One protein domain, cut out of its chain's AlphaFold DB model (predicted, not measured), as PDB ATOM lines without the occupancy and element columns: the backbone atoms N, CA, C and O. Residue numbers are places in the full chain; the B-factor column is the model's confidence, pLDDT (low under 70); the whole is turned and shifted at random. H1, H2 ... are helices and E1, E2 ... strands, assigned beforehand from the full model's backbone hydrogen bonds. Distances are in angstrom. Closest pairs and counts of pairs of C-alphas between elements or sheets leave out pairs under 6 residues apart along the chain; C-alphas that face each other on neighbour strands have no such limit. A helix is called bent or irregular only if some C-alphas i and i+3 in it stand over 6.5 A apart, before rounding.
ATOM      1  N   SER A 386      47.452  82.298 -44.659       94.31
ATOM      2  CA  SER A 386      47.264  83.692 -44.254       94.31
ATOM      3  C   SER A 386      48.574  84.428 -44.000       94.31
ATOM      4  O   SER A 386      48.724  85.566 -44.446       94.31
ATOM      5  N   ALA A 387      49.521  83.807 -43.293       94.81
ATOM      6  CA  ALA A 387      50.827  84.407 -43.038       94.81
ATOM      7  C   ALA A 387      51.576  84.684 -44.354       94.81
ATOM      8  O   ALA A 387      52.058  85.795 -44.581       94.81
ATOM      9  N   LEU A 388      51.583  83.722 -45.281       96.06
ATOM     10  CA  LEU A 388      52.204  83.881 -46.597       96.06
ATOM     11  C   LEU A 388      51.522  84.960 -47.447       96.06
ATOM     12  O   LEU A 388      52.201  85.732 -48.128       96.06
ATOM     13  N   ALA A 389      50.196  85.091 -47.364       94.44
ATOM     14  CA  ALA A 389      49.455  86.127 -48.079       94.44
ATOM     15  C   ALA A 389      49.868  87.556 -47.678       94.44
ATOM     16  O   ALA A 389      49.743  88.487 -48.481       94.44
ATOM     17  N   GLY A 390      50.424  87.743 -46.474       94.19
ATOM     18  CA  GLY A 390      50.992  89.017 -46.031       94.19
ATOM     19  C   GLY A 390      52.071  89.561 -46.978       94.19
ATOM     20  O   GLY A 390      52.124  90.770 -47.225       94.19
ATOM     21  N   PHE A 391      52.866  88.681 -47.599       95.50
ATOM     22  CA  PHE A 391      53.939  89.068 -48.521       95.50
ATOM     23  C   PHE A 391      53.453  89.722 -49.818       95.50
ATOM     24  O   PHE A 391      54.228  90.430 -50.469       95.50
ATOM     25  N   ALA A 392      52.169  89.588 -50.167       89.81
ATOM     26  CA  ALA A 392      51.580  90.309 -51.294       89.81
ATOM     27  C   ALA A 392      51.590  91.840 -51.092       89.81
ATOM     28  O   ALA A 392      51.557  92.588 -52.071       89.81
ATOM     29  N   ALA A 393      51.652  92.307 -49.838       89.25
ATOM     30  CA  ALA A 393      51.723  93.724 -49.476       89.25
ATOM     31  C   ALA A 393      53.156  94.234 -49.225       89.25
ATOM     32  O   ALA A 393      53.344  95.420 -48.943       89.25
ATOM     33  N   VAL A 394      54.166  93.366 -49.324       90.00
ATOM     34  CA  VAL A 394      55.577  93.752 -49.202       90.00
ATOM     35  C   VAL A 394      56.047  94.360 -50.526       90.00
ATOM     36  O   VAL A 394      55.907  93.764 -51.591       90.00
ATOM     37  N   SER A 395      56.595  95.577 -50.473       81.19
ATOM     38  CA  SER A 395      56.925  96.369 -51.669       81.19
ATOM     39  C   SER A 395      58.057  95.777 -52.513       81.19
ATOM     40  O   SER A 395      58.067  95.959 -53.730       81.19
ATOM     41  N   SER A 396      58.996  95.064 -51.886       86.62
ATOM     42  CA  SER A 396      60.109  94.383 -52.555       86.62
ATOM     43  C   SER A 396      59.712  93.061 -53.219       86.62
ATOM     44  O   SER A 396      60.518  92.507 -53.964       86.62
ATOM     45  N   THR A 397      58.488  92.562 -53.000       91.50
ATOM     46  CA  THR A 397      58.029  91.287 -53.564       91.50
ATOM     47  C   THR A 397      57.935  91.363 -55.093       91.50
ATOM     48  O   THR A 397      57.111  92.091 -55.659       91.50
ATOM     49  N   SER A 398      58.762  90.568 -55.776       95.56
ATOM     50  CA  SER A 398      58.683  90.350 -57.221       95.56
ATOM     51  C   SER A 398      57.583  89.337 -57.523       95.56
ATOM     52  O   SER A 398      57.438  88.365 -56.790       95.56
ATOM     53  N   ARG A 399      56.777  89.567 -58.567       96.12
ATOM     54  CA  ARG A 399      55.611  88.731 -58.892       96.12
ATOM     55  C   ARG A 399      55.499  88.503 -60.389       96.12
ATOM     56  O   ARG A 399      55.667  89.446 -61.162       96.12
ATOM     57  N   ALA A 400      55.141  87.287 -60.777       97.06
ATOM     58  CA  ALA A 400      54.830  86.929 -62.152       97.06
ATOM     59  C   ALA A 400      53.682  85.920 -62.203       97.06
ATOM     60  O   ALA A 400      53.537  85.093 -61.308       97.06
ATOM     61  N   LEU A 401      52.873  85.993 -63.260       97.50
ATOM     62  CA  LEU A 401      51.949  84.917 -63.602       97.50
ATOM     63  C   LEU A 401      52.662  83.903 -64.499       97.50
ATOM     64  O   LEU A 401      53.505  84.293 -65.310       97.50
ATOM     65  N   ALA A 402      52.304  82.634 -64.361       96.69
ATOM     66  CA  ALA A 402      52.833  81.537 -65.150       96.69
ATOM     67  C   ALA A 402      51.790  80.427 -65.350       96.69
ATOM     68  O   ALA A 402      50.795  80.324 -64.622       96.69
ATOM     69  N   ASP A 403      52.029  79.596 -66.356       93.12
ATOM     70  CA  ASP A 403      51.342  78.338 -66.610       93.12
ATOM     71  C   ASP A 403      52.335  77.279 -67.114       93.12
ATOM     72  O   ASP A 403      53.471  77.588 -67.480       93.12
ATOM     73  N   GLY A 404      51.928  76.006 -67.050       90.50
ATOM     74  CA  GLY A 404      52.737  74.864 -67.486       90.50
ATOM     75  C   GLY A 404      54.206  74.953 -67.053       90.50
ATOM     76  O   GLY A 404      54.509  75.255 -65.895       90.50
ATOM     77  N   VAL A 405      55.102  74.757 -68.024       90.81
ATOM     78  CA  VAL A 405      56.567  74.754 -67.858       90.81
ATOM     79  C   VAL A 405      57.118  76.100 -67.364       90.81
ATOM     80  O   VAL A 405      58.098  76.129 -66.617       90.81
ATOM     81  N   GLU A 406      56.478  77.227 -67.698       96.19
ATOM     82  CA  GLU A 406      56.931  78.542 -67.220       96.19
ATOM     83  C   GLU A 406      56.786  78.678 -65.698       96.19
ATOM     84  O   GLU A 406      57.513  79.459 -65.087       96.19
ATOM     85  N   THR A 407      55.907  77.896 -65.061       96.56
ATOM     86  CA  THR A 407      55.763  77.883 -63.595       96.56
ATOM     87  C   THR A 407      57.061  77.442 -62.925       96.56
ATOM     88  O   THR A 407      57.600  78.174 -62.093       96.56
ATOM     89  N   GLY A 408      57.609  76.297 -63.347       96.31
ATOM     90  CA  GLY A 408      58.886  75.789 -62.843       96.31
ATOM     91  C   GLY A 408      60.034  76.754 -63.131       96.31
ATOM     92  O   GLY A 408      60.847  77.037 -62.254       96.31
ATOM     93  N   ARG A 409      60.037  77.380 -64.317       96.00
ATOM     94  CA  ARG A 409      61.038  78.393 -64.680       96.00
ATOM     95  C   ARG A 409      61.003  79.624 -63.765       96.00
ATOM     96  O   ARG A 409      62.059  80.120 -63.376       96.00
ATOM     97  N   ARG A 410      59.817  80.130 -63.403       97.38
ATOM     98  CA  ARG A 410      59.679  81.267 -62.470       97.38
ATOM     99  C   ARG A 410      60.092  80.895 -61.051       97.38
ATOM    100  O   ARG A 410      60.717  81.717 -60.386       97.38
ATOM    101  N   ILE A 411      59.787  79.678 -60.603       97.38
ATOM    102  CA  ILE A 411      60.263  79.165 -59.309       97.38
ATOM    103  C   ILE A 411      61.794  79.091 -59.319       97.38
ATOM    104  O   ILE A 411      62.432  79.648 -58.434       97.38
ATOM    105  N   HIS A 412      62.395  78.522 -60.367       95.75
ATOM    106  CA  HIS A 412      63.849  78.482 -60.524       95.75
ATOM    107  C   HIS A 412      64.478  79.888 -60.503       95.75
ATOM    108  O   HIS A 412      65.452  80.120 -59.790       95.75
ATOM    109  N   GLU A 413      63.912  80.856 -61.236       95.06
ATOM    110  CA  GLU A 413      64.360  82.259 -61.203       95.06
ATOM    111  C   GLU A 413      64.293  82.851 -59.780       95.06
ATOM    112  O   GLU A 413      65.255  83.490 -59.348       95.06
ATOM    113  N   ALA A 414      63.201  82.605 -59.045       96.25
ATOM    114  CA  ALA A 414      63.016  83.073 -57.670       96.25
ATOM    115  C   ALA A 414      64.055  82.489 -56.701       96.25
ATOM    116  O   ALA A 414      64.660  83.243 -55.937       96.25
ATOM    117  N   LEU A 415      64.293  81.173 -56.765       95.56
ATOM    118  CA  LEU A 415      65.247  80.462 -55.904       95.56
ATOM    119  C   LEU A 415      66.682  80.980 -56.082       95.56
ATOM    120  O   LEU A 415      67.434  81.056 -55.119       95.56
ATOM    121  N   HIS A 416      67.028  81.438 -57.288       92.62
ATOM    122  CA  HIS A 416      68.327  82.048 -57.596       92.62
ATOM    123  C   HIS A 416      68.360  83.569 -57.355       92.62
ATOM    124  O   HIS A 416      69.248  84.266 -57.851       92.62
ATOM    125  N   GLY A 417      67.362  84.122 -56.655       89.50
ATOM    126  CA  GLY A 417      67.282  85.545 -56.320       89.50
ATOM    127  C   GLY A 417      67.089  86.475 -57.523       89.50
ATOM    128  O   GLY A 417      67.330  87.681 -57.411       89.50
ATOM    129  N   ARG A 418      66.672  85.952 -58.683       91.56
ATOM    130  CA  ARG A 418      66.457  86.746 -59.899       91.56
ATOM    131  C   ARG A 418      65.089  87.422 -59.853       91.56
ATOM    132  O   ARG A 418      64.120  86.901 -59.304       91.56
ATOM    133  N   ARG A 419      64.983  88.601 -60.473       91.19
ATOM    134  CA  ARG A 419      63.689  89.275 -60.647       91.19
ATOM    135  C   ARG A 419      62.832  88.473 -61.625       91.19
ATOM    136  O   ARG A 419      63.285  88.176 -62.727       91.19
ATOM    137  N   LEU A 420      61.587  88.201 -61.246       95.38
ATOM    138  CA  LEU A 420      60.666  87.436 -62.076       95.38
ATOM    139  C   LEU A 420      60.268  88.228 -63.320       95.38
ATOM    140  O   LEU A 420      59.836  89.384 -63.226       95.38
ATOM    141  N   ALA A 421      60.399  87.600 -64.487       91.31
ATOM    142  CA  ALA A 421      59.905  88.179 -65.727       91.31
ATOM    143  C   ALA A 421      58.371  88.127 -65.764       91.31
ATOM    144  O   ALA A 421      57.754  87.157 -65.326       91.31
ATOM    145  N   ALA A 422      57.745  89.176 -66.301       91.69
ATOM    146  CA  ALA A 422      56.295  89.202 -66.456       91.69
ATOM    147  C   ALA A 422      55.828  88.020 -67.321       91.69
ATOM    148  O   ALA A 422      56.452  87.681 -68.325       91.69
ATOM    149  N   GLY A 423      54.709  87.420 -66.939       92.62
ATOM    150  CA  GLY A 423      54.108  86.302 -67.654       92.62
ATOM    151  C   GLY A 423      52.588  86.332 -67.555       92.62
ATOM    152  O   GLY A 423      52.000  87.305 -67.073       92.62
ATOM    153  N   LYS A 424      51.954  85.275 -68.056       93.56
ATOM    154  CA  LYS A 424      50.505  85.054 -68.037       93.56
ATOM    155  C   LYS A 424      50.241  83.640 -67.527       93.56
ATOM    156  O   LYS A 424      51.141  82.813 -67.545       93.56
ATOM    157  N   GLY A 425      49.018  83.391 -67.079       95.06
ATOM    158  CA  GLY A 425      48.600  82.087 -66.579       95.06
ATOM    159  C   GLY A 425      47.871  82.190 -65.246       95.06
ATOM    160  O   GLY A 425      47.630  83.285 -64.734       95.06
ATOM    161  N   ALA A 426      47.484  81.031 -64.722       95.06
ATOM    162  CA  ALA A 426      46.695  80.910 -63.501       95.06
ATOM    163  C   ALA A 426      47.547  80.689 -62.241       95.06
ATOM    164  O   ALA A 426      46.997  80.706 -61.147       95.06
ATOM    165  N   VAL A 427      48.866  80.507 -62.357       97.56
ATOM    166  CA  VAL A 427      49.755  80.404 -61.193       97.56
ATOM    167  C   VAL A 427      50.435  81.747 -60.961       97.56
ATOM    168  O   VAL A 427      51.040  82.298 -61.877       97.56
ATOM    169  N   GLN A 428      50.353  82.288 -59.747       97.50
ATOM    170  CA  GLN A 428      51.115  83.471 -59.348       97.50
ATOM    171  C   GLN A 428      52.350  83.049 -58.555       97.50
ATOM    172  O   GLN A 428      52.226  82.547 -57.446       97.50
ATOM    173  N   VAL A 429      53.539  83.308 -59.097       98.00
ATOM    174  CA  VAL A 429      54.815  83.103 -58.402       98.00
ATOM    175  C   VAL A 429      55.280  84.429 -57.811       98.00
ATOM    176  O   VAL A 429      55.265  85.463 -58.486       98.00
ATOM    177  N   MET A 430      55.688  84.402 -56.549       98.06
ATOM    178  CA  MET A 430      56.214  85.531 -55.798       98.06
ATOM    179  C   MET A 430      57.605  85.193 -55.263       98.06
ATOM    180  O   MET A 430      57.782  84.165 -54.621       98.06
ATOM    181  N   ALA A 431      58.571  86.079 -55.492       97.75
ATOM    182  CA  ALA A 431      59.895  86.023 -54.882       97.75
ATOM    183  C   ALA A 431      60.019  87.181 -53.887       97.75
ATOM    184  O   ALA A 431      59.829  88.348 -54.255       97.75
ATOM    185  N   THR A 432      60.296  86.870 -52.625       96.25
ATOM    186  CA  THR A 432      60.334  87.849 -51.536       96.25
ATOM    187  C   THR A 432      61.395  87.494 -50.499       96.25
ATOM    188  O   THR A 432      62.100  86.491 -50.613       96.25
ATOM    189  N   ARG A 433      61.541  88.364 -49.502       95.62
ATOM    190  CA  ARG A 433      62.376  88.140 -48.326       95.62
ATOM    191  C   ARG A 433      61.609  88.575 -47.096       95.62
ATOM    192  O   ARG A 433      60.884  89.572 -47.144       95.62
ATOM    193  N   ASP A 434      61.790  87.847 -46.010       93.94
ATOM    194  CA  ASP A 434      61.316  88.296 -44.709       93.94
ATOM    195  C   ASP A 434      62.187  89.447 -44.158       93.94
ATOM    196  O   ASP A 434      63.151  89.897 -44.787       93.94
ATOM    197  N   SER A 435      61.824  89.967 -42.987       92.44
ATOM    198  CA  SER A 435      62.534  91.060 -42.309       92.44
ATOM    199  C   SER A 435      63.977  90.712 -41.915       92.44
ATOM    200  O   SER A 435      64.812  91.613 -41.829       92.44
ATOM    201  N   SER A 436      64.284  89.424 -41.734       91.19
ATOM    202  CA  SER A 436      65.627  88.890 -41.478       91.19
ATOM    203  C   SER A 436      66.451  88.738 -42.764       91.19
ATOM    204  O   SER A 436      67.651  88.460 -42.710       91.19
ATOM    205  N   GLY A 437      65.836  88.955 -43.932       93.06
ATOM    206  CA  GLY A 437      66.450  88.811 -45.248       93.06
ATOM    207  C   GLY A 437      66.405  87.384 -45.799       93.06
ATOM    208  O   GLY A 437      67.036  87.130 -46.833       93.06
ATOM    209  N   CYS A 438      65.679  86.477 -45.139       94.69
ATOM    210  CA  CYS A 438      65.523  85.084 -45.539       94.69
ATOM    211  C   CYS A 438      64.676  84.986 -46.821       94.69
ATOM    212  O   CYS A 438      63.548  85.492 -46.837       94.69
ATOM    213  N   PRO A 439      65.209  84.406 -47.914       95.94
ATOM    214  CA  PRO A 439      64.470  84.198 -49.155       95.94
ATOM    215  C   PRO A 439      63.238  83.306 -48.984       95.94
ATOM    216  O   PRO A 439      63.307  82.226 -48.392       95.94
ATOM    217  N   LEU A 440      62.136  83.734 -49.598       97.25
ATOM    218  CA  LEU A 440      60.905  82.964 -49.742       97.25
ATOM    219  C   LEU A 440      60.430  83.013 -51.197       97.25
ATOM    220  O   LEU A 440      60.314  84.089 -51.794       97.25
ATOM    221  N   THR A 441      60.112  81.844 -51.741       98.38
ATOM    222  CA  THR A 441      59.423  81.684 -53.025       98.38
ATOM    223  C   THR A 441      58.037  81.130 -52.753       98.38
ATOM    224  O   THR A 441      57.916  80.098 -52.109       98.38
ATOM    225  N   ILE A 442      56.990  81.804 -53.222       98.31
ATOM    226  CA  ILE A 442      55.594  81.416 -52.985       98.31
ATOM    227  C   ILE A 442      54.906  81.271 -54.340       98.31
ATOM    228  O   ILE A 442      54.854  82.232 -55.104       98.31
ATOM    229  N   ALA A 443      54.368  80.096 -54.641       98.00
ATOM    230  CA  ALA A 443      53.560  79.825 -55.818       98.00
ATOM    231  C   ALA A 443      52.104  79.578 -55.400       98.00
ATOM    232  O   ALA A 443      51.804  78.686 -54.611       98.00
ATOM    233  N   LEU A 444      51.204  80.398 -55.934       96.94
ATOM    234  CA  LEU A 444      49.773  80.350 -55.677       96.94
ATOM    235  C   LEU A 444      49.050  79.835 -56.921       96.94
ATOM    236  O   LEU A 444      48.961  80.555 -57.920       96.94
ATOM    237  N   ASP A 445      48.536  78.608 -56.871       96.56
ATOM    238  CA  ASP A 445      47.743  78.030 -57.955       96.56
ATOM    239  C   ASP A 445      46.293  78.517 -57.882       96.56
ATOM    240  O   ASP A 445      45.522  78.108 -57.017       96.56
ATOM    241  N   LEU A 446      45.900  79.387 -58.815       95.81
ATOM    242  CA  LEU A 446      44.559  79.969 -58.885       95.81
ATOM    243  C   LEU A 446      43.650  79.268 -59.901       95.81
ATOM    244  O   LEU A 446      42.572  79.789 -60.198       95.81
ATOM    245  N   ARG A 447      44.030  78.099 -60.439       93.88
ATOM    246  CA  ARG A 447      43.210  77.352 -61.419       93.88
ATOM    247  C   ARG A 447      41.811  77.025 -60.884       93.88
ATOM    248  O   ARG A 447      40.855  77.003 -61.652       93.88
ATOM    249  N   ARG A 448      41.677  76.837 -59.566       91.88
ATOM    250  CA  ARG A 448      40.402  76.589 -58.860       91.88
ATOM    251  C   ARG A 448      39.772  77.856 -58.262       91.88
ATOM    252  O   ARG A 448      38.846  77.786 -57.456       91.88
ATOM    253  N   GLY A 449      40.258  79.030 -58.662       90.62
ATOM    254  CA  GLY A 449      39.863  80.320 -58.108       90.62
ATOM    255  C   GLY A 449      40.493  80.613 -56.741       90.62
ATOM    256  O   GLY A 449      41.151  79.777 -56.137       90.62
ATOM    257  N   GLN A 450      40.271  81.830 -56.237       86.62
ATOM    258  CA  GLN A 450      40.937  82.349 -55.029       86.62
ATOM    259  C   GLN A 450      40.659  81.534 -53.756       86.62
ATOM    260  O   GLN A 450      41.527  81.420 -52.903       86.62
ATOM    261  N   ARG A 451      39.447  80.979 -53.615       83.06
ATOM    262  CA  ARG A 451      39.048  80.198 -52.430       83.06
ATOM    263  C   ARG A 451      39.552  78.757 -52.448       83.06
ATOM    264  O   ARG A 451      39.670  78.160 -51.390       83.06
ATOM    265  N   GLY A 452      39.814  78.209 -53.632       86.19
ATOM    266  CA  GLY A 452      40.349  76.858 -53.811       86.19
ATOM    267  C   GLY A 452      41.837  76.859 -54.141       86.19
ATOM    268  O   GLY A 452      42.307  75.910 -54.760       86.19
ATOM    269  N   ALA A 453      42.546  77.948 -53.835       91.25
ATOM    270  CA  ALA A 453      43.919  78.117 -54.266       91.25
ATOM    271  C   ALA A 453      44.871  77.211 -53.475       91.25
ATOM    272  O   ALA A 453      44.836  77.200 -52.241       91.25
ATOM    273  N   ALA A 454      45.738  76.491 -54.185       94.69
ATOM    274  CA  ALA A 454      46.810  75.713 -53.574       94.69
ATOM    275  C   ALA A 454      48.055  76.591 -53.394       94.69
ATOM    276  O   ALA A 454      48.375  77.417 -54.254       94.69
ATOM    277  N   TRP A 455      48.741  76.426 -52.265       96.94
ATOM    278  CA  TRP A 455      49.896  77.237 -51.887       96.94
ATOM    279  C   TRP A 455      51.129  76.352 -51.788       96.94
ATOM    280  O   TRP A 455      51.214  75.524 -50.889       96.94
ATOM    281  N   THR A 456      52.098  76.570 -52.668       98.25
ATOM    282  CA  THR A 456      53.436  75.987 -52.559       98.25
ATOM    283  C   THR A 456      54.394  77.076 -52.102       98.25
ATOM    284  O   THR A 456      54.398  78.171 -52.668       98.25
ATOM    285  N   ALA A 457      55.204  76.820 -51.084       98.50
ATOM    286  CA  ALA A 457      56.184  77.779 -50.602       98.50
ATOM    287  C   ALA A 457      57.518  77.114 -50.271       98.50
ATOM    288  O   ALA A 457      57.574  76.020 -49.718       98.50
ATOM    289  N   LEU A 458      58.596  77.811 -50.615       98.56
ATOM    290  CA  LEU A 458      59.968  77.357 -50.465       98.56
ATOM    291  C   LEU A 458      60.783  78.423 -49.740       98.56
ATOM    292  O   LEU A 458      60.653  79.613 -50.041       98.56
ATOM    293  N   THR A 459      61.660  78.001 -48.836       97.94
ATOM    294  CA  THR A 459      62.673  78.863 -48.218       97.94
ATOM    295  C   THR A 459      64.070  78.308 -48.471       97.94
ATOM    296  O   THR A 459      64.265  77.092 -48.474       97.94
ATOM    297  N   VAL A 460      65.031  79.201 -48.723       96.94
ATOM    298  CA  VAL A 460      66.413  78.842 -49.076       96.94
ATOM    299  C   VAL A 460      67.383  79.541 -48.136       96.94
ATOM    300  O   VAL A 460      67.372  80.770 -48.050       96.94
ATOM    301  N   LEU A 461      68.247  78.774 -47.475       96.75
ATOM    302  CA  LEU A 461      69.410  79.310 -46.772       96.75
ATOM    303  C   LEU A 461      70.629  79.332 -47.701       96.75
ATOM    304  O   LEU A 461      70.941  78.331 -48.333       96.75
ATOM    305  N   ASP A 462      71.319  80.467 -47.770       93.94
ATOM    306  CA  ASP A 462      72.601  80.581 -48.474       93.94
ATOM    307  C   ASP A 462      73.725  80.099 -47.554       93.94
ATOM    308  O   ASP A 462      74.158  80.844 -46.676       93.94
ATOM    309  N   ASP A 463      74.119  78.841 -47.740       91.12
ATOM    310  CA  ASP A 463      75.115  78.099 -46.966       91.12
ATOM    311  C   ASP A 463      76.502  78.074 -47.630       91.12
ATOM    312  O   ASP A 463      77.385  77.324 -47.216       91.12
ATOM    313  N   ALA A 464      76.732  78.917 -48.643       91.06
ATOM    314  CA  ALA A 464      78.050  79.045 -49.249       91.06
ATOM    315  C   ALA A 464      79.056  79.611 -48.221       91.06
ATOM    316  O   ALA A 464      78.799  80.683 -47.662       91.06
ATOM    317  N   PRO A 465      80.238  78.987 -48.017       87.69
ATOM    318  CA  PRO A 465      81.202  79.425 -47.000       87.69
ATOM    319  C   PRO A 465      81.548  80.918 -47.082       87.69
ATOM    320  O   PRO A 465      81.555  81.619 -46.073       87.69
ATOM    321  N   GLY A 466      81.715  81.446 -48.301       88.25
ATOM    322  CA  GLY A 466      81.992  82.868 -48.520       88.25
ATOM    323  C   GLY A 466      80.856  83.808 -48.094       88.25
ATOM    324  O   GLY A 466      81.127  84.930 -47.675       88.25
ATOM    325  N   THR A 467      79.592  83.374 -48.163       87.31
ATOM    326  CA  THR A 467      78.441  84.148 -47.663       87.31
ATOM    327  C   THR A 467      78.433  84.181 -46.137       87.31
ATOM    328  O   THR A 467      78.161  85.230 -45.545       87.31
ATOM    329  N   VAL A 468      78.728  83.042 -45.505       88.06
ATOM    330  CA  VAL A 468      78.749  82.897 -44.043       88.06
ATOM    331  C   VAL A 468      79.875  83.736 -43.436       88.06
ATOM    332  O   VAL A 468      79.639  84.476 -42.485       88.06
ATOM    333  N   GLU A 469      81.072  83.683 -44.021       87.12
ATOM    334  CA  GLU A 469      82.239  84.445 -43.561       87.12
ATOM    335  C   GLU A 469      82.107  85.958 -43.792       87.12
ATOM    336  O   GLU A 469      82.635  86.751 -43.011       87.12
ATOM    337  N   ALA A 470      81.397  86.383 -44.844       91.06
ATOM    338  CA  ALA A 470      81.251  87.801 -45.171       91.06
ATOM    339  C   ALA A 470      80.404  88.577 -44.146       91.06
ATOM    340  O   ALA A 470      80.708  89.734 -43.852       91.06
ATOM    341  N   ASP A 471      79.332  87.967 -43.630       90.81
ATOM    342  CA  ASP A 471      78.465  88.556 -42.602       90.81
ATOM    343  C   ASP A 471      77.757  87.453 -41.801       90.81
ATOM    344  O   ASP A 471      76.586  87.124 -42.030       90.81
ATOM    345  N   GLU A 472      78.486  86.886 -40.838       87.94
ATOM    346  CA  GLU A 472      78.005  85.803 -39.974       87.94
ATOM    347  C   GLU A 472      76.742  86.208 -39.200       87.94
ATOM    348  O   GLU A 472      75.792  85.431 -39.084       87.94
ATOM    349  N   ALA A 473      76.676  87.453 -38.719       88.75
ATOM    350  CA  ALA A 473      75.530  87.942 -37.962       88.75
ATOM    351  C   ALA A 473      74.264  87.991 -38.831       88.75
ATOM    352  O   ALA A 473      73.174  87.634 -38.372       88.75
ATOM    353  N   ALA A 474      74.375  88.434 -40.087       91.06
ATOM    354  CA  ALA A 474      73.260  88.397 -41.025       91.06
ATOM    355  C   ALA A 474      72.917  86.976 -41.475       91.06
ATOM    356  O   ALA A 474      71.730  86.677 -41.620       91.06
ATOM    357  N   HIS A 475      73.912  86.111 -41.677       94.06
ATOM    358  CA  HIS A 475      73.676  84.704 -41.989       94.06
ATOM    359  C   HIS A 475      72.891  84.016 -40.868       94.06
ATOM    360  O   HIS A 475      71.842  83.440 -41.136       94.06
ATOM    361  N   ARG A 476      73.286  84.198 -39.605       91.56
ATOM    362  CA  ARG A 476      72.563  83.662 -38.446       91.56
ATOM    363  C   ARG A 476      71.113  84.126 -38.358       91.56
ATOM    364  O   ARG A 476      70.233  83.307 -38.113       91.56
ATOM    365  N   ARG A 477      70.833  85.414 -38.601       91.75
ATOM    366  CA  ARG A 477      69.442  85.912 -38.652       91.75
ATOM    367  C   ARG A 477      68.630  85.218 -39.749       91.75
ATOM    368  O   ARG A 477      67.470  84.881 -39.527       91.75
ATOM    369  N   ARG A 478      69.231  84.989 -40.924       94.56
ATOM    370  CA  ARG A 478      68.591  84.250 -42.025       94.56
ATOM    371  C   ARG A 478      68.414  82.768 -41.709       94.56
ATOM    372  O   ARG A 478      67.382  82.221 -42.070       94.56
ATOM    373  N   TRP A 479      69.375  82.146 -41.033       95.62
ATOM    374  CA  TRP A 479      69.297  80.759 -40.580       95.62
ATOM    375  C   TRP A 479      68.158  80.566 -39.580       95.62
ATOM    376  O   TRP A 479      67.307  79.708 -39.788       95.62
ATOM    377  N   HIS A 480      68.054  81.428 -38.566       94.06
ATOM    378  CA  HIS A 480      66.952  81.367 -37.601       94.06
ATOM    379  C   HIS A 480      65.588  81.537 -38.286       94.06
ATOM    380  O   HIS A 480      64.658  80.771 -38.040       94.06
ATOM    381  N   ALA A 481      65.503  82.467 -39.243       94.81
ATOM    382  CA  ALA A 481      64.319  82.648 -40.076       94.81
ATOM    383  C   ALA A 481      63.986  81.438 -40.949       94.81
ATOM    384  O   ALA A 481      62.819  81.086 -41.100       94.81
ATOM    385  N   TRP A 482      65.001  80.808 -41.525       97.25
ATOM    386  CA  TRP A 482      64.857  79.622 -42.356       97.25
ATOM    387  C   TRP A 482      64.290  78.442 -41.553       97.25
ATOM    388  O   TRP A 482      63.343  77.802 -42.013       97.25
ATOM    389  N   LEU A 483      64.772  78.225 -40.321       97.12
ATOM    390  CA  LEU A 483      64.199  77.234 -39.402       97.12
ATOM    391  C   LEU A 483      62.735  77.566 -39.070       97.12
ATOM    392  O   LEU A 483      61.857  76.718 -39.250       97.12
ATOM    393  N   TYR A 484      62.455  78.815 -38.674       95.75
ATOM    394  CA  TYR A 484      61.101  79.291 -38.364       95.75
ATOM    395  C   TYR A 484      60.125  79.062 -39.522       95.75
ATOM    396  O   TYR A 484      59.042  78.508 -39.329       95.75
ATOM    397  N   TRP A 485      60.500  79.465 -40.738       97.25
ATOM    398  CA  TRP A 485      59.641  79.273 -41.898       97.25
ATOM    399  C   TRP A 485      59.449  77.797 -42.193       97.25
ATOM    400  O   TRP A 485      58.315  77.394 -42.422       97.25
ATOM    401  N   SER A 486      60.487  76.965 -42.104       97.25
ATOM    402  CA  SER A 486      60.327  75.524 -42.323       97.25
ATOM    403  C   SER A 486      59.348  74.867 -41.335       97.25
ATOM    404  O   SER A 486      58.589  73.985 -41.738       97.25
ATOM    405  N   ASN A 487      59.288  75.344 -40.081       97.62
ATOM    406  CA  ASN A 487      58.316  74.879 -39.086       97.62
ATOM    407  C   ASN A 487      56.872  75.184 -39.501       97.62
ATOM    408  O   ASN A 487      55.961  74.439 -39.151       97.62
ATOM    409  N   LEU A 488      56.650  76.274 -40.232       97.31
ATOM    410  CA  LEU A 488      55.327  76.671 -40.701       97.31
ATOM    411  C   LEU A 488      54.989  76.049 -42.058       97.31
ATOM    412  O   LEU A 488      53.897  75.524 -42.243       97.31
ATOM    413  N   LEU A 489      55.911  76.099 -43.019       98.31
ATOM    414  CA  LEU A 489      55.649  75.718 -44.407       98.31
ATOM    415  C   LEU A 489      55.190  74.263 -44.551       98.31
ATOM    416  O   LEU A 489      54.345  73.988 -45.395       98.31
ATOM    417  N   GLN A 490      55.661  73.362 -43.690       97.56
ATOM    418  CA  GLN A 490      55.223  71.959 -43.649       97.56
ATOM    419  C   GLN A 490      53.703  71.769 -43.462       97.56
ATOM    420  O   GLN A 490      53.148  70.754 -43.861       97.56
ATOM    421  N   PHE A 491      52.976  72.743 -42.900       97.69
ATOM    422  CA  PHE A 491      51.514  72.634 -42.783       97.69
ATOM    423  C   PHE A 491      50.782  72.800 -44.123       97.69
ATOM    424  O   PHE A 491      49.577  72.559 -44.201       97.69
ATOM    425  N   LEU A 492      51.479  73.207 -45.187       97.44
ATOM    426  CA  LEU A 492      50.921  73.240 -46.538       97.44
ATOM    427  C   LEU A 492      50.722  71.830 -47.109       97.44
ATOM    428  O   LEU A 492      49.756  71.630 -47.849       97.44
ATOM    429  N   ASP A 493      51.557  70.872 -46.689       93.69
ATOM    430  CA  ASP A 493      51.560  69.479 -47.159       93.69
ATOM    431  C   ASP A 493      50.292  68.710 -46.744       93.69
ATOM    432  O   ASP A 493      49.925  67.711 -47.354       93.69
ATOM    433  N   GLY A 494      49.565  69.201 -45.731       84.00
ATOM    434  CA  GLY A 494      48.261  68.661 -45.331       84.00
ATOM    435  C   GLY A 494      47.118  68.991 -46.302       84.00
ATOM    436  O   GLY A 494      45.964  68.699 -45.997       84.00
ATOM    437  N   GLY A 495      47.386  69.672 -47.419       86.56
ATOM    438  CA  GLY A 495      46.412  70.000 -48.464       86.56
ATOM    439  C   GLY A 495      46.965  69.735 -49.865       86.56
ATOM    440  O   GLY A 495      47.737  68.813 -50.074       86.56
ATOM    441  N   GLU A 496      46.572  70.551 -50.846       87.81
ATOM    442  CA  GLU A 496      47.110  70.473 -52.221       87.81
ATOM    443  C   GLU A 496      48.368  71.334 -52.430       87.81
ATOM    444  O   GLU A 496      48.843  71.490 -53.553       87.81
ATOM    445  N   GLY A 497      48.837  71.970 -51.356       94.00
ATOM    446  CA  GLY A 497      50.031  72.801 -51.330       94.00
ATOM    447  C   GLY A 497      51.262  72.021 -50.886       94.00
ATOM    448  O   GLY A 497      51.171  70.841 -50.565       94.00
ATOM    449  N   GLU A 498      52.408  72.696 -50.860       96.88
ATOM    450  CA  GLU A 498      53.686  72.069 -50.509       96.88
ATOM    451  C   GLU A 498      54.598  73.035 -49.749       96.88
ATOM    452  O   GLU A 498      54.712  74.211 -50.113       96.88
ATOM    453  N   GLY A 499      55.275  72.540 -48.717       97.81
ATOM    454  CA  GLY A 499      56.326  73.252 -47.996       97.81
ATOM    455  C   GLY A 499      57.708  72.682 -48.302       97.81
ATOM    456  O   GLY A 499      57.941  71.489 -48.134       97.81
ATOM    457  N   VAL A 500      58.660  73.527 -48.708       98.12
ATOM    458  CA  VAL A 500      60.022  73.073 -49.043       98.12
ATOM    459  C   VAL A 500      61.081  73.877 -48.289       98.12
ATOM    460  O   VAL A 500      61.098  75.111 -48.309       98.12
ATOM    461  N   GLN A 501      61.994  73.160 -47.639       98.00
ATOM    462  CA  GLN A 501      63.170  73.701 -46.965       98.00
ATOM    463  C   GLN A 501      64.413  73.318 -47.768       98.00
ATOM    464  O   GLN A 501      64.681  72.133 -47.938       98.00
ATOM    465  N   LEU A 502      65.157  74.310 -48.258       97.88
ATOM    466  CA  LEU A 502      66.346  74.105 -49.089       97.88
ATOM    467  C   LEU A 502      67.537  74.904 -48.558       97.88
ATOM    468  O   LEU A 502      67.362  75.918 -47.876       97.88
ATOM    469  N   THR A 503      68.737  74.501 -48.950       97.00
ATOM    470  CA  THR A 503      69.937  75.346 -48.908       97.00
ATOM    471  C   THR A 503      70.443  75.631 -50.324       97.00
ATOM    472  O   THR A 503      69.915  75.084 -51.296       97.00
ATOM    473  N   THR A 504      71.432  76.515 -50.480       94.56
ATOM    474  CA  THR A 504      72.033  76.785 -51.794       94.56
ATOM    475  C   THR A 504      72.760  75.574 -52.372       94.56
ATOM    476  O   THR A 504      72.668  75.372 -53.584       94.56
ATOM    477  N   GLY A 505      73.395  74.743 -51.536       92.25
ATOM    478  CA  GLY A 505      73.988  73.468 -51.964       92.25
ATOM    479  C   GLY A 505      72.976  72.531 -52.643       92.25
ATOM    480  O   GLY A 505      73.238  71.995 -53.725       92.25
ATOM    481  N   MET A 506      71.746  72.485 -52.119       95.06
ATOM    482  CA  MET A 506      70.658  71.649 -52.648       95.06
ATOM    483  C   MET A 506      70.079  72.131 -53.990       95.06
ATOM    484  O   MET A 506      69.426  71.356 -54.689       95.06
ATOM    485  N   LEU A 507      70.276  73.398 -54.379       94.00
ATOM    486  CA  LEU A 507      69.621  73.961 -55.573       94.00
ATOM    487  C   LEU A 507      70.069  73.303 -56.882       94.00
ATOM    488  O   LEU A 507      69.322  73.336 -57.859       94.00
ATOM    489  N   SER A 508      71.273  72.729 -56.917       88.06
ATOM    490  CA  SER A 508      71.811  72.063 -58.108       88.06
ATOM    491  C   SER A 508      71.086  70.754 -58.444       88.06
ATOM    492  O   SER A 508      70.932  70.436 -59.622       88.06
ATOM    493  N   GLY A 509      70.607  70.034 -57.424       87.19
ATOM    494  CA  GLY A 509      69.843  68.789 -57.555       87.19
ATOM    495  C   GLY A 509      68.326  68.964 -57.450       87.19
ATOM    496  O   GLY A 509      67.592  67.990 -57.573       87.19
ATOM    497  N   PHE A 510      67.837  70.184 -57.212       93.94
ATOM    498  CA  PHE A 510      66.410  70.465 -57.065       93.94
ATOM    499  C   PHE A 510      65.755  70.790 -58.415       93.94
ATOM    500  O   PHE A 510      66.041  71.835 -59.010       93.94
ATOM    501  N   ASP A 511      64.819  69.949 -58.867       94.06
ATOM    502  CA  ASP A 511      63.990  70.218 -60.047       94.06
ATOM    503  C   ASP A 511      62.594  70.747 -59.650       94.06
ATOM    504  O   ASP A 511      61.761  69.998 -59.130       94.06
ATOM    505  N   PRO A 512      62.264  72.024 -59.941       95.06
ATOM    506  CA  PRO A 512      60.927  72.562 -59.702       95.06
ATOM    507  C   PRO A 512      59.793  71.797 -60.398       95.06
ATOM    508  O   PRO A 512      58.647  71.967 -59.986       95.06
ATOM    509  N   ALA A 513      60.074  71.004 -61.441       94.19
ATOM    510  CA  ALA A 513      59.079  70.182 -62.131       94.19
ATOM    511  C   ALA A 513      58.515  69.041 -61.260       94.19
ATOM    512  O   ALA A 513      57.465  68.482 -61.580       94.19
ATOM    513  N   GLU A 514      59.173  68.703 -60.148       94.19
ATOM    514  CA  GLU A 514      58.662  67.722 -59.187       94.19
ATOM    515  C   GLU A 514      57.480  68.253 -58.367       94.19
ATOM    516  O   GLU A 514      56.650  67.468 -57.902       94.19
ATOM    517  N   LEU A 515      57.375  69.578 -58.220       96.44
ATOM    518  CA  LEU A 515      56.350  70.227 -57.407       96.44
ATOM    519  C   LEU A 515      54.955  70.027 -58.001       96.44
ATOM    520  O   LEU A 515      54.740  70.212 -59.208       96.44
ATOM    521  N   ALA A 516      53.973  69.772 -57.143       95.19
ATOM    522  CA  ALA A 516      52.576  69.586 -57.527       95.19
ATOM    523  C   ALA A 516      52.017  70.796 -58.298       95.19
ATOM    524  O   ALA A 516      51.303  70.633 -59.290       95.19
ATOM    525  N   VAL A 517      52.412  72.025 -57.933       95.75
ATOM    526  CA  VAL A 517      51.983  73.258 -58.631       95.75
ATOM    527  C   VAL A 517      52.381  73.289 -60.119       95.75
ATOM    528  O   VAL A 517      51.697  73.906 -60.952       95.75
ATOM    529  N   THR A 518      53.457  72.582 -60.474       95.69
ATOM    530  CA  THR A 518      53.944  72.435 -61.855       95.69
ATOM    531  C   THR A 518      53.359  71.221 -62.586       95.69
ATOM    532  O   THR A 518      53.576  71.078 -63.788       95.69
ATOM    533  N   GLY A 519      52.550  70.405 -61.902       92.12
ATOM    534  CA  GLY A 519      51.999  69.147 -62.410       92.12
ATOM    535  C   GLY A 519      52.835  67.909 -62.065       92.12
ATOM    536  O   GLY A 519      52.539  66.834 -62.585       92.12
ATOM    537  N   GLY A 520      53.863  68.055 -61.221       93.12
ATOM    538  CA  GLY A 520      54.687  66.956 -60.717       93.12
ATOM    539  C   GLY A 520      53.982  66.080 -59.676       93.12
ATOM    540  O   GLY A 520      52.831  66.315 -59.304       93.12
ATOM    541  N   ALA A 521      54.682  65.046 -59.200       92.62
ATOM    542  CA  ALA A 521      54.156  64.098 -58.209       92.62
ATOM    543  C   ALA A 521      54.027  64.686 -56.790       92.62
ATOM    544  O   ALA A 521      53.371  64.086 -55.935       92.62
ATOM    545  N   GLY A 522      54.649  65.839 -56.552       94.38
ATOM    546  CA  GLY A 522      54.749  66.500 -55.264       94.38
ATOM    547  C   GLY A 522      56.089  66.225 -54.583       94.38
ATOM    548  O   GLY A 522      56.580  65.098 -54.618       94.38
ATOM    549  N   TRP A 523      56.660  67.237 -53.930       94.62
ATOM    550  CA  TRP A 523      58.000  67.205 -53.342       94.62
ATOM    551  C   TRP A 523      58.197  66.027 -52.386       94.62
ATOM    552  O   TRP A 523      59.052  65.177 -52.621       94.62
ATOM    553  N   LEU A 524      57.372  65.917 -51.339       94.56
ATOM    554  CA  LEU A 524      57.507  64.836 -50.358       94.56
ATOM    555  C   LEU A 524      57.275  63.450 -50.976       94.56
ATOM    556  O   LEU A 524      57.935  62.490 -50.586       94.56
ATOM    557  N   THR A 525      56.398  63.341 -51.978       93.19
ATOM    558  CA  THR A 525      56.183  62.093 -52.727       93.19
ATOM    559  C   THR A 525      57.426  61.700 -53.521       93.19
ATOM    560  O   THR A 525      57.805  60.528 -53.512       93.19
ATOM    561  N   SER A 526      58.062  62.654 -54.208       91.94
ATOM    562  CA  SER A 526      59.311  62.432 -54.944       91.94
ATOM    563  C   SER A 526      60.427  61.994 -54.000       91.94
ATOM    564  O   SER A 526      61.088  60.991 -54.261       91.94
ATOM    565  N   GLN A 527      60.557  62.660 -52.850       91.94
ATOM    566  CA  GLN A 527      61.533  62.291 -51.826       91.94
ATOM    567  C   GLN A 527      61.261  60.886 -51.272       91.94
ATOM    568  O   GLN A 527      62.164  60.058 -51.222       91.94
ATOM    569  N   LEU A 528      60.010  60.550 -50.946       89.38
ATOM    570  CA  LEU A 528      59.661  59.210 -50.465       89.38
ATOM    571  C   LEU A 528      59.992  58.110 -51.487       89.38
ATOM    572  O   LEU A 528      60.375  57.014 -51.090       89.38
ATOM    573  N   ARG A 529      59.842  58.382 -52.791       88.00
ATOM    574  CA  ARG A 529      60.222  57.446 -53.864       88.00
ATOM    575  C   ARG A 529      61.730  57.297 -53.996       88.00
ATOM    576  O   ARG A 529      62.176  56.186 -54.232       88.00
ATOM    577  N   ALA A 530      62.489  58.376 -53.815       81.75
ATOM    578  CA  ALA A 530      63.947  58.317 -53.818       81.75
ATOM    579  C   ALA A 530      64.498  57.471 -52.653       81.75
ATOM    580  O   ALA A 530      65.539  56.844 -52.798       81.75
ATOM    581  N   TYR A 531      63.787  57.415 -51.518       71.75
ATOM    582  CA  TYR A 531      64.203  56.641 -50.338       71.75
ATOM    583  C   TYR A 531      63.558  55.253 -50.210       71.75
ATOM    584  O   TYR A 531      63.970  54.479 -49.345       71.75
ATOM    585  N   LYS A 532      62.544  54.919 -51.018       58.06
ATOM    586  CA  LYS A 532      61.974  53.567 -51.058       58.06
ATOM    587  C   LYS A 532      62.668  52.757 -52.155       58.06
ATOM    588  O   LYS A 532      62.550  53.153 -53.312       58.06
TER     589      LYS A 532
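This is residues 386 to 532 of the 679 residues of a protein of Streptomyces sp. SID2119 (UniProt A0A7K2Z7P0). A twisted sheet of five strands has helices over both faces: on one face the long H4 runs along E4 and E5 and the short H1 runs across the strands, only just over E3, and H2 packs on the opposite face. H3 lies off the sheet beyond the end of E4, and H6 starts near the edge strand E5 and points away from the sheet. The 147 printed residues hold six named helices and five named strands, in the order H1 E1 H2 E2 E3 E4 H3 H4 E5 H5 H6; the mixed sheet runs E1 E2 E3 E4 E5, with only E4 and E5 parallel. The class is mixed, helices and strands; the whole is compact, with a radius of gyration of the C-alphas of 14.7 A and spans of 44 by 43 by 25 A.

H1, residues 386 to 393, begins with C-alpha 386 at (47.264, 83.692, -44.254). E1 is residues 398 to 402, and H2, residues 404 to 415, is 17.9 A long. E2 is residues 427 to 433, 19.6 A, E3 439 to 445, 19.9 A, and E4 454 to 461, 23.9 A. H3, residues 465 to 470, precedes H4, residues 472 to 492, 30.6 A, which has a kink of 29 degrees near residue 486. E5 is residues 498 to 503. H5, residues 505 to 508, is only just irregular, with C-alphas 505 and 508 6.7 A apart. H6, residues 523 to 531, ends with C-alpha 531 at (64.203, 56.641, -50.338).

E2, E3 and E4 form a meander, each strand the antiparallel neighbour of the one before; N 430 and O 442 are 2.7 A apart, N 443 and O 456 2.8 A. E1 is antiparallel to E2, with N 402 and O 427 at 2.8 A. E4 and E5 are parallel at 12 degrees, with N 457 and O 498 at 2.8 A; with H3 and H4 between, they make a strand-helix-strand unit with a right-handed crossover. H4 is over E4 and E5 at a height over the sheet of 7.6 A; its closest C-alphas to E5 are Leu 489 and Gly 499, 4.4 A. H1 is on the same face, and H2 on the opposite face, its Ala 414 5.1 A from Ala 431 of E2 between C-alphas. H5 and H6 only graze the sheet. Every O i to N i+4 pair is within hydrogen-bond range in H3 and H6, against 7 of 8 in H2, 14 of 17 in H4 and 1 of 4 in H1, which has 5 of 5 O i to N i+3 pairs; H5 is too short for an O i to N i+4 pair.

The C-alphas farthest apart, of Arg 448 and Glu 469, are 45.2 A apart. The printed part has no cut. The links H2 to E2 and H5 to H6 are long. Mean pLDDT of the printed part is 93.3; residue 532 is under 70.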